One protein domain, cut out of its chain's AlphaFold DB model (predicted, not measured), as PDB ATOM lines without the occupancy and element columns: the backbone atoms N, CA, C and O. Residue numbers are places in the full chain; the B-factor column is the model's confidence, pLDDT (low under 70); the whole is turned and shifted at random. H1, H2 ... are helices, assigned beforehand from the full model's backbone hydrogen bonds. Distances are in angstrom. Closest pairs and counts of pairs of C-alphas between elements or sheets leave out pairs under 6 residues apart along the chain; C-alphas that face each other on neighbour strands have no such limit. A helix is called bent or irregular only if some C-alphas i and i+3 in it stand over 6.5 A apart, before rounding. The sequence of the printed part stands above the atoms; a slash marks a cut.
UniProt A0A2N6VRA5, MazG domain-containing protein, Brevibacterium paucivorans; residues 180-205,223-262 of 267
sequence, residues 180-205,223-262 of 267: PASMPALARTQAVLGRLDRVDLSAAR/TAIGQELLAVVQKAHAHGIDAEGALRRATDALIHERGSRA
ATOM      1  N   PRO A 180      72.973  19.957  53.224       79.50
ATOM      2  CA  PRO A 180      72.853  18.788  52.362       79.50
ATOM      3  C   PRO A 180      71.980  17.694  52.986       79.50
ATOM      4  O   PRO A 180      72.110  17.358  54.164       79.50
ATOM      5  N   ALA A 181      71.098  17.104  52.180       80.88
ATOM      6  CA  ALA A 181      70.254  15.989  52.612       80.88
ATOM      7  C   ALA A 181      71.043  14.685  52.816       80.88
ATOM      8  O   ALA A 181      70.592  13.822  53.555       80.88
ATOM      9  N   SER A 182      72.215  14.561  52.187       79.94
ATOM     10  CA  SER A 182      73.098  13.395  52.284       79.94
ATOM     11  C   SER A 182      73.947  13.356  53.556       79.94
ATOM     12  O   SER A 182      74.684  12.395  53.751       79.94
ATOM     13  N   MET A 183      73.889  14.392  54.403       84.75
ATOM     14  CA  MET A 183      74.569  14.365  55.696       84.75
ATOM     15  C   MET A 183      73.984  13.258  56.585       84.75
ATOM     16  O   MET A 183      72.765  13.056  56.567       84.75
ATOM     17  N   PRO A 184      74.814  12.611  57.419       87.75
ATOM     18  CA  PRO A 184      74.337  11.740  58.485       87.75
ATOM     19  C   PRO A 184      73.284  12.425  59.352       87.75
ATOM     20  O   PRO A 184      73.315  13.643  59.551       87.75
ATOM     21  N   ALA A 185      72.315  11.650  59.833       90.75
ATOM     22  CA  ALA A 185      71.092  12.200  60.404       90.75
ATOM     23  C   ALA A 185      71.343  13.081  61.641       90.75
ATOM     24  O   ALA A 185      70.689  14.122  61.777       90.75
ATOM     25  N   LEU A 186      72.294  12.721  62.515       92.31
ATOM     26  CA  LEU A 186      72.572  13.493  63.732       92.31
ATOM     27  C   LEU A 186      73.321  14.781  63.380       92.31
ATOM     28  O   LEU A 186      72.870  15.866  63.752       92.31
ATOM     29  N   ALA A 187      74.376  14.686  62.566       87.75
ATOM     30  CA  ALA A 187      75.110  15.849  62.061       87.75
ATOM     31  C   ALA A 187      74.201  16.828  61.292       87.75
ATOM     32  O   ALA A 187      74.271  18.048  61.480       87.75
ATOM     33  N   ARG A 188      73.299  16.307  60.450       89.19
ATOM     34  CA  ARG A 188      72.302  17.105  59.723       89.19
ATOM     35  C   ARG A 188      71.375  17.839  60.684       89.19
ATOM     36  O   ARG A 188      71.100  19.022  60.487       89.19
ATOM     37  N   THR A 189      70.907  17.151  61.720       91.06
ATOM     38  CA  THR A 189      70.031  17.726  62.745       91.06
ATOM     39  C   THR A 189      70.739  18.848  63.505       91.06
ATOM     40  O   THR A 189      70.180  19.933  63.624       91.06
ATOM     41  N   GLN A 190      71.997  18.668  63.922       88.62
ATOM     42  CA  GLN A 190      72.765  19.741  64.574       88.62
ATOM     43  C   GLN A 190      73.036  20.929  63.649       88.62
ATOM     44  O   GLN A 190      72.957  22.081  64.076       88.62
ATOM     45  N   ALA A 191      73.286  20.684  62.359       85.44
ATOM     46  CA  ALA A 191      73.400  21.758  61.379       85.44
ATOM     47  C   ALA A 191      72.091  22.557  61.257       85.44
ATOM     48  O   ALA A 191      72.145  23.784  61.153       85.44
ATOM     49  N   VAL A 192      70.931  21.883  61.289       87.75
ATOM     50  CA  VAL A 192      69.604  22.523  61.293       87.75
ATOM     51  C   VAL A 192      69.418  23.347  62.563       87.75
ATOM     52  O   VAL A 192      69.136  24.538  62.451       87.75
ATOM     53  N   LEU A 193      69.652  22.775  63.747       86.94
ATOM     54  CA  LEU A 193      69.528  23.482  65.028       86.94
ATOM     55  C   LEU A 193      70.403  24.739  65.060       86.94
ATOM     56  O   LEU A 193      69.905  25.834  65.290       86.94
ATOM     57  N   GLY A 194      71.673  24.632  64.660       84.50
ATOM     58  CA  GLY A 194      72.559  25.792  64.576       84.50
ATOM     59  C   GLY A 194      72.153  26.833  63.518       84.50
ATOM     60  O   GLY A 194      72.667  27.954  63.533       84.50
ATOM     61  N   ARG A 195      71.287  26.510  62.546       83.75
ATOM     62  CA  ARG A 195      70.668  27.509  61.650       83.75
ATOM     63  C   ARG A 195      69.436  28.137  62.285       83.75
ATOM     64  O   ARG A 195      69.268  29.343  62.132       83.75
ATOM     65  N   LEU A 196      68.624  27.349  62.984       83.56
ATOM     66  CA  LEU A 196      67.430  27.819  63.681       83.56
ATOM     67  C   LEU A 196      67.786  28.760  64.833       83.56
ATOM     68  O   LEU A 196      67.256  29.862  64.860       83.56
ATOM     69  N   ASP A 197      68.789  28.432  65.653       81.88
ATOM     70  CA  ASP A 197      69.275  29.320  66.720       81.88
ATOM     71  C   ASP A 197      69.637  30.710  66.179       81.88
ATOM     72  O   ASP A 197      69.342  31.738  66.786       81.88
ATOM     73  N   ARG A 198      70.254  30.766  64.991       72.81
ATOM     74  CA  ARG A 198      70.615  32.030  64.330       72.81
ATOM     75  C   ARG A 198      69.386  32.814  63.864       72.81
ATOM     76  O   ARG A 198      69.417  34.043  63.883       72.81
ATOM     77  N   VAL A 199      68.331  32.123  63.429       72.06
ATOM     78  CA  VAL A 199      67.053  32.743  63.052       72.06
ATOM     79  C   VAL A 199      66.333  33.260  64.297       72.06
ATOM     80  O   VAL A 199      65.929  34.420  64.305       72.06
ATOM     81  N   ASP A 200      66.266  32.476  65.369       65.75
ATOM     82  CA  ASP A 200      65.598  32.852  66.620       65.75
ATOM     83  C   ASP A 200      66.297  34.030  67.317       65.75
ATOM     84  O   ASP A 200      65.636  34.971  67.767       65.75
ATOM     85  N   LEU A 201      67.637  34.059  67.305       57.38
ATOM     86  CA  LEU A 201      68.426  35.213  67.754       57.38
ATOM     87  C   LEU A 201      68.149  36.477  66.923       57.38
ATOM     88  O   LEU A 201      68.212  37.584  67.455       57.38
ATOM     89  N   SER A 202      67.832  36.328  65.632       52.09
ATOM     90  CA  SER A 202      67.477  37.451  64.752       52.09
ATOM     91  C   SER A 202      66.016  37.899  64.882       52.09
ATOM     92  O   SER A 202      65.712  39.061  64.615       52.09
ATOM     93  N   ALA A 203      65.120  37.001  65.308       51.72
ATOM     94  CA  ALA A 203      63.679  37.227  65.353       51.72
ATOM     95  C   ALA A 203      63.162  37.680  66.726       51.72
ATOM     96  O   ALA A 203      62.090  38.276  66.775       51.72
ATOM     97  N   ALA A 204      63.890  37.406  67.819       43.78
ATOM     98  CA  ALA A 204      63.588  37.803  69.201       43.78
ATOM     99  C   ALA A 204      62.093  38.059  69.503       43.78
ATOM    100  O   ALA A 204      61.701  39.108  70.018       43.78
ATOM    101  N   ARG A 205      61.255  37.053  69.239       39.47
ATOM    102  CA  ARG A 205      60.001  36.828  69.951       39.47
ATOM    103  C   ARG A 205      60.148  35.446  70.565       39.47
ATOM    104  O   ARG A 205      60.192  34.457  69.849       39.47
ATOM    105  N   THR A 223      58.212   6.818  64.618       85.25
ATOM    106  CA  THR A 223      58.045   8.246  64.919       85.25
ATOM    107  C   THR A 223      58.456   8.584  66.352       85.25
ATOM    108  O   THR A 223      59.136   9.590  66.547       85.25
ATOM    109  N   ALA A 224      58.094   7.756  67.337       84.00
ATOM    110  CA  ALA A 224      58.479   7.970  68.733       84.00
ATOM    111  C   ALA A 224      60.006   7.913  68.906       84.00
ATOM    112  O   ALA A 224      60.601   8.861  69.418       84.00
ATOM    113  N   ILE A 225      60.654   6.882  68.348       89.00
ATOM    114  CA  ILE A 225      62.122   6.763  68.354       89.00
ATOM    115  C   ILE A 225      62.784   7.951  67.645       89.00
ATOM    116  O   ILE A 225      63.781   8.486  68.129       89.00
ATOM    117  N   GLY A 226      62.222   8.415  66.525       88.31
ATOM    118  CA  GLY A 226      62.714   9.605  65.831       88.31
ATOM    119  C   GLY A 226      62.697  10.867  66.706       88.31
ATOM    120  O   GLY A 226      63.657  11.637  66.682       88.31
ATOM    121  N   GLN A 227      61.645  11.067  67.507       88.94
ATOM    122  CA  GLN A 227      61.547  12.197  68.440       88.94
ATOM    123  C   GLN A 227      62.515  12.068  69.620       88.94
ATOM    124  O   GLN A 227      63.126  13.060  70.018       88.94
ATOM    125  N   GLU A 228      62.713  10.860  70.145       91.62
ATOM    126  CA  GLU A 228      63.706  10.611  71.196       91.62
ATOM    127  C   GLU A 228      65.130  10.908  70.710       91.62
ATOM    128  O   GLU A 228      65.880  11.625  71.377       91.62
ATOM    129  N   LEU A 229      65.494  10.430  69.515       92.94
ATOM    130  CA  LEU A 229      66.788  10.729  68.897       92.94
ATOM    131  C   LEU A 229      66.962  12.236  68.669       92.94
ATOM    132  O   LEU A 229      68.022  12.784  68.980       92.94
ATOM    133  N   LEU A 230      65.923  12.927  68.189       91.25
ATOM    134  CA  LEU A 230      65.940  14.382  68.036       91.25
ATOM    135  C   LEU A 230      66.184  15.092  69.376       91.25
ATOM    136  O   LEU A 230      67.034  15.982  69.438       91.25
ATOM    137  N   ALA A 231      65.505  14.682  70.451       91.44
ATOM    138  CA  ALA A 231      65.682  15.255  71.786       91.44
ATOM    139  C   ALA A 231      67.109  15.041  72.328       91.44
ATOM    140  O   ALA A 231      67.700  15.948  72.922       91.44
ATOM    141  N   VAL A 232      67.709  13.872  72.076       92.56
ATOM    142  CA  VAL A 232      69.116  13.600  72.416       92.56
ATOM    143  C   VAL A 232      70.057  14.539  71.655       92.56
ATOM    144  O   VAL A 232      70.965  15.114  72.262       92.56
ATOM    145  N   VAL A 233      69.829  14.749  70.356       92.12
ATOM    146  CA  VAL A 233      70.645  15.666  69.543       92.12
ATOM    147  C   VAL A 233      70.477  17.121  69.987       92.12
ATOM    148  O   VAL A 233      71.469  17.841  70.087       92.12
ATOM    149  N   GLN A 234      69.256  17.556  70.310       91.12
ATOM    150  CA  GLN A 234      68.992  18.888  70.870       91.12
ATOM    151  C   GLN A 234      69.759  19.112  72.175       91.12
ATOM    152  O   GLN A 234      70.392  20.153  72.352       91.12
ATOM    153  N   LYS A 235      69.770  18.110  73.063       91.94
ATOM    154  CA  LYS A 235      70.562  18.147  74.295       91.94
ATOM    155  C   LYS A 235      72.059  18.250  73.997       91.94
ATOM    156  O   LYS A 235      72.725  19.100  74.578       91.94
ATOM    157  N   ALA A 236      72.594  17.421  73.100       87.69
ATOM    158  CA  ALA A 236      74.007  17.478  72.717       87.69
ATOM    159  C   ALA A 236      74.388  18.863  72.162       87.69
ATOM    160  O   ALA A 236      75.366  19.463  72.610       87.69
ATOM    161  N   HIS A 237      73.557  19.411  71.270       88.00
ATOM    162  CA  HIS A 237      73.725  20.739  70.678       88.00
ATOM    163  C   HIS A 237      73.756  21.857  71.728       88.00
ATOM    164  O   HIS A 237      74.682  22.664  71.726       88.00
ATOM    165  N   ALA A 238      72.824  21.853  72.686       86.00
ATOM    166  CA  ALA A 238      72.786  22.830  73.779       86.00
ATOM    167  C   ALA A 238      74.045  22.809  74.673       86.00
ATOM    168  O   ALA A 238      74.351  23.798  75.338       86.00
ATOM    169  N   HIS A 239      74.785  21.695  74.681       88.69
ATOM    170  CA  HIS A 239      76.039  21.530  75.416       88.69
ATOM    171  C   HIS A 239      77.296  21.642  74.534       88.69
ATOM    172  O   HIS A 239      78.399  21.419  75.032       88.69
ATOM    173  N   GLY A 240      77.159  21.978  73.247       82.88
ATOM    174  CA  GLY A 240      78.288  22.064  72.313       82.88
ATOM    175  C   GLY A 240      78.954  20.715  72.019       82.88
ATOM    176  O   GLY A 240      80.128  20.672  71.660       82.88
ATOM    177  N   ILE A 241      78.228  19.611  72.202       87.31
ATOM    178  CA  ILE A 241      78.708  18.251  71.948       87.31
ATOM    179  C   ILE A 241      78.340  17.860  70.515       87.31
ATOM    180  O   ILE A 241      77.173  17.945  70.135       87.31
ATOM    181  N   ASP A 242      79.311  17.385  69.734       85.69
ATOM    182  CA  ASP A 242      79.061  16.718  68.449       85.69
ATOM    183  C   ASP A 242      78.368  15.366  68.690       85.69
ATOM    184  O   ASP A 242      78.974  14.431  69.220       85.69
ATOM    185  N   ALA A 243      77.083  15.287  68.347       89.81
ATOM    186  CA  ALA A 243      76.233  14.123  68.564       89.81
ATOM    187  C   ALA A 243      76.620  12.952  67.655       89.81
ATOM    188  O   ALA A 243      76.566  11.805  68.096       89.81
ATOM    189  N   GLU A 244      77.034  13.235  66.416       90.81
ATOM    190  CA  GLU A 244      77.472  12.213  65.462       90.81
ATOM    191  C   GLU A 244      78.758  11.552  65.969       90.81
ATOM    192  O   GLU A 244      78.803  10.336  66.155       90.81
ATOM    193  N   GLY A 245      79.771  12.359  66.309       85.06
ATOM    194  CA  GLY A 245      81.011  11.857  66.899       85.06
ATOM    195  C   GLY A 245      80.809  11.183  68.258       85.06
ATOM    196  O   GLY A 245      81.466  10.190  68.561       85.06
ATOM    197  N   ALA A 246      79.879  11.669  69.087       88.75
ATOM    198  CA  ALA A 246      79.563  11.023  70.362       88.75
ATOM    199  C   ALA A 246      78.988   9.611  70.173       88.75
ATOM    200  O   ALA A 246      79.405   8.694  70.884       88.75
ATOM    201  N   LEU A 247      78.065   9.425  69.222       92.12
ATOM    202  CA  LEU A 247      77.504   8.106  68.935       92.12
ATOM    203  C   LEU A 247      78.538   7.180  68.279       92.12
ATOM    204  O   LEU A 247      78.589   6.006  68.648       92.12
ATOM    205  N   ARG A 248      79.384   7.699  67.374       88.31
ATOM    206  CA  ARG A 248      80.498   6.943  66.773       88.31
ATOM    207  C   ARG A 248      81.404   6.355  67.858       88.31
ATOM    208  O   ARG A 248      81.446   5.140  68.013       88.31
ATOM    209  N   ARG A 249      81.956   7.197  68.742       85.81
ATOM    210  CA  ARG A 249      82.814   6.741  69.854       85.81
ATOM    211  C   ARG A 249      82.126   5.749  70.798       85.81
ATOM    212  O   ARG A 249      82.754   4.807  71.278       85.81
ATOM    213  N   ALA A 250      80.839   5.946  71.092       90.06
ATOM    214  CA  ALA A 250      80.075   5.003  71.914       90.06
ATOM    215  C   ALA A 250      79.892   3.640  71.220       90.06
ATOM    216  O   ALA A 250      79.915   2.600  71.879       90.06
ATOM    217  N   THR A 251      79.734   3.646  69.895       88.31
ATOM    218  CA  THR A 251      79.620   2.437  69.071       88.31
ATOM    219  C   THR A 251      80.939   1.674  69.057       88.31
ATOM    220  O   THR A 251      80.941   0.467  69.304       88.31
ATOM    221  N   ASP A 252      82.064   2.370  68.894       84.31
ATOM    222  CA  ASP A 252      83.396   1.757  68.925       84.31
ATOM    223  C   ASP A 252      83.696   1.125  70.287       84.31
ATOM    224  O   ASP A 252      84.157  -0.017  70.373       84.31
ATOM    225  N   ALA A 253      83.343   1.818  71.374       84.62
ATOM    226  CA  ALA A 253      83.469   1.281  72.727       84.62
ATOM    227  C   ALA A 253      82.625   0.008  72.928       84.62
ATOM    228  O   ALA A 253      83.106  -0.964  73.516       84.62
ATOM    229  N   LEU A 254      81.391  -0.021  72.407       88.56
ATOM    230  CA  LEU A 254      80.521  -1.199  72.461       88.56
ATOM    231  C   LEU A 254      81.114  -2.382  71.681       88.56
ATOM    232  O   LEU A 254      81.089  -3.516  72.172       88.56
ATOM    233  N   ILE A 255      81.658  -2.133  70.486       84.81
ATOM    234  CA  ILE A 255      82.337  -3.150  69.670       84.81
ATOM    235  C   ILE A 255      83.533  -3.720  70.440       84.81
ATOM    236  O   ILE A 255      83.668  -4.941  70.554       84.81
ATOM    237  N   HIS A 256      84.359  -2.852  71.028       84.75
ATOM    238  CA  HIS A 256      85.533  -3.258  71.795       84.75
ATOM    239  C   HIS A 256      85.171  -4.089  73.038       84.75
ATOM    240  O   HIS A 256      85.790  -5.129  73.297       84.75
ATOM    241  N   GLU A 257      84.136  -3.689  73.785       87.00
ATOM    242  CA  GLU A 257      83.653  -4.425  74.960       87.00
ATOM    243  C   GLU A 257      83.181  -5.837  74.579       87.00
ATOM    244  O   GLU A 257      83.540  -6.828  75.225       87.00
ATOM    245  N   ARG A 258      82.391  -5.952  73.506       84.94
ATOM    246  CA  ARG A 258      81.843  -7.234  73.041       84.94
ATOM    247  C   ARG A 258      82.921  -8.141  72.449       84.94
ATOM    248  O   ARG A 258      82.893  -9.343  72.717       84.94
ATOM    249  N   GLY A 259      83.878  -7.580  71.710       77.94
ATOM    250  CA  GLY A 259      85.024  -8.316  71.174       77.94
ATOM    251  C   GLY A 259      85.912  -8.896  72.279       77.94
ATOM    252  O   GLY A 259      86.254 -10.076  72.242       77.94
ATOM    253  N   SER A 260      86.196  -8.104  73.316       72.69
ATOM    254  CA  SER A 260      87.031  -8.528  74.448       72.69
ATOM    255  C   SER A 260      86.398  -9.667  75.258       72.69
ATOM    256  O   SER A 260      87.090 -10.606  75.647       72.69
ATOM    257  N   ARG A 261      85.073  -9.626  75.468       69.88
ATOM    258  CA  ARG A 261      84.332 -10.674  76.199       69.88
ATOM    259  C   ARG A 261      84.318 -12.014  75.457       69.88
ATOM    260  O   ARG A 261      84.447 -13.056  76.094       69.88
ATOM    261  N   ALA A 262      84.220 -11.998  74.127       62.31
ATOM    262  CA  ALA A 262      84.247 -13.215  73.316       62.31
ATOM    263  C   ALA A 262      85.611 -13.937  73.368       62.31
ATOM    264  O   ALA A 262      85.664 -15.167  73.343       62.31
TER     265      ALA A 262
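Overview. This is residues 180 to 205 and 223 to 262 of the 267 residues of the protein "MazG domain-containing protein" of Brevibacterium paucivorans (UniProt A0A2N6VRA5). Two helices, H1 and H3, meet near their first residues and run away from each other nearly in line, making a long rod; the third helix, H2, crosses at the place where they meet. There the last half of H2, the first residues of H1 and the first residues of H3 form a small compact body, from which three helical arms stick out: residues 195 to 203 of H1, 223 to 228 of H2 and 248 to 262 of H3. The printed part has 66 residues, with three named helices in the order H1, H2, H3 and no named strand, and its class is all helix. The whole is loose, with a radius of gyration of the C-alphas of 15.2 A, and the C-alphas span 55 by 25 by 22 A along their three main axes.

Arrangement. H3, residues 243 to 262, is the longest helix by residues. H1, residues 185 to 203, touches H3, with the C-alphas of Leu 186 and Glu 244 the closest, 5.4 A apart. H1 touches H3 with residues 186 to 190 alone, and H3 touches H1 with residues 243 to 244 alone. The lines of H1 and H3 stand at a shallow tilt of 26 degrees, and the two run opposite ways. Their centres are 28.0 A apart. H2, residues 223 to 238, touches H1 with 9 pairs of C-alphas within 8 A. The closest C-alphas of H1 and H2 are those of Gln 190 and His 237, 6.3 A apart. H1 touches H2 with residues 186 to 193 alone, and H2 touches H1 with residues 230 to 237 alone. H1 and H2 run the same way at a steep tilt of 62 degrees. H2 and H3 touch only at the corner by their link, and only just, with 3 pairs of C-alphas within 8 A; the closest are those of Ala 236 and Ala 243, 5.8 A apart. Their lines are about perpendicular, but only just, at 71 degrees. Along the backbone of H2 and H3, every O i to N i+4 pair is within hydrogen-bond range, while in H1 14 of 15 are.

Along the chain. H3 has 20 residues, from Ala 243, with its C-alpha at (76.233, 14.123, 68.564), to Ala 262, with its C-alpha at (84.247, -13.215, 73.316), and its first and last C-alphas are 28.9 A apart. H1 has 19 residues, Ala 185 to Ala 203, and measures 26.6 A from first to last C-alpha. It begins with C-alpha 185 at (71.092, 12.200, 60.404), after residues 180 to 184, which belong to no named element. H2 has 16 residues, Thr 223 to Ala 238, and measures 22.5 A from first to last C-alpha. None of the three helices is bent or irregular.

Size, cuts and confidence. The two C-alphas farthest apart are those of Arg 205 and Ala 262, at 55.7 A, and the outline is a rod. Residues 195 to 205, residues 223 to 228 and residues 248 to 262 stand free. Without these stretches the body has 34 residues, spans 24 by 18 by 15 A and has a radius of gyration of 8.6 A. Residues 206 to 222 are not printed, and the C-alphas of residues 205 and 223 across this cut are 29.1 A apart; the link from H1 to H2 runs across it. The link from H2 to H3, with 4 residues between them, is tight. The mean pLDDT of the printed part is 82.7, and the residues under 70 are 200 to 205 and 261 to 262.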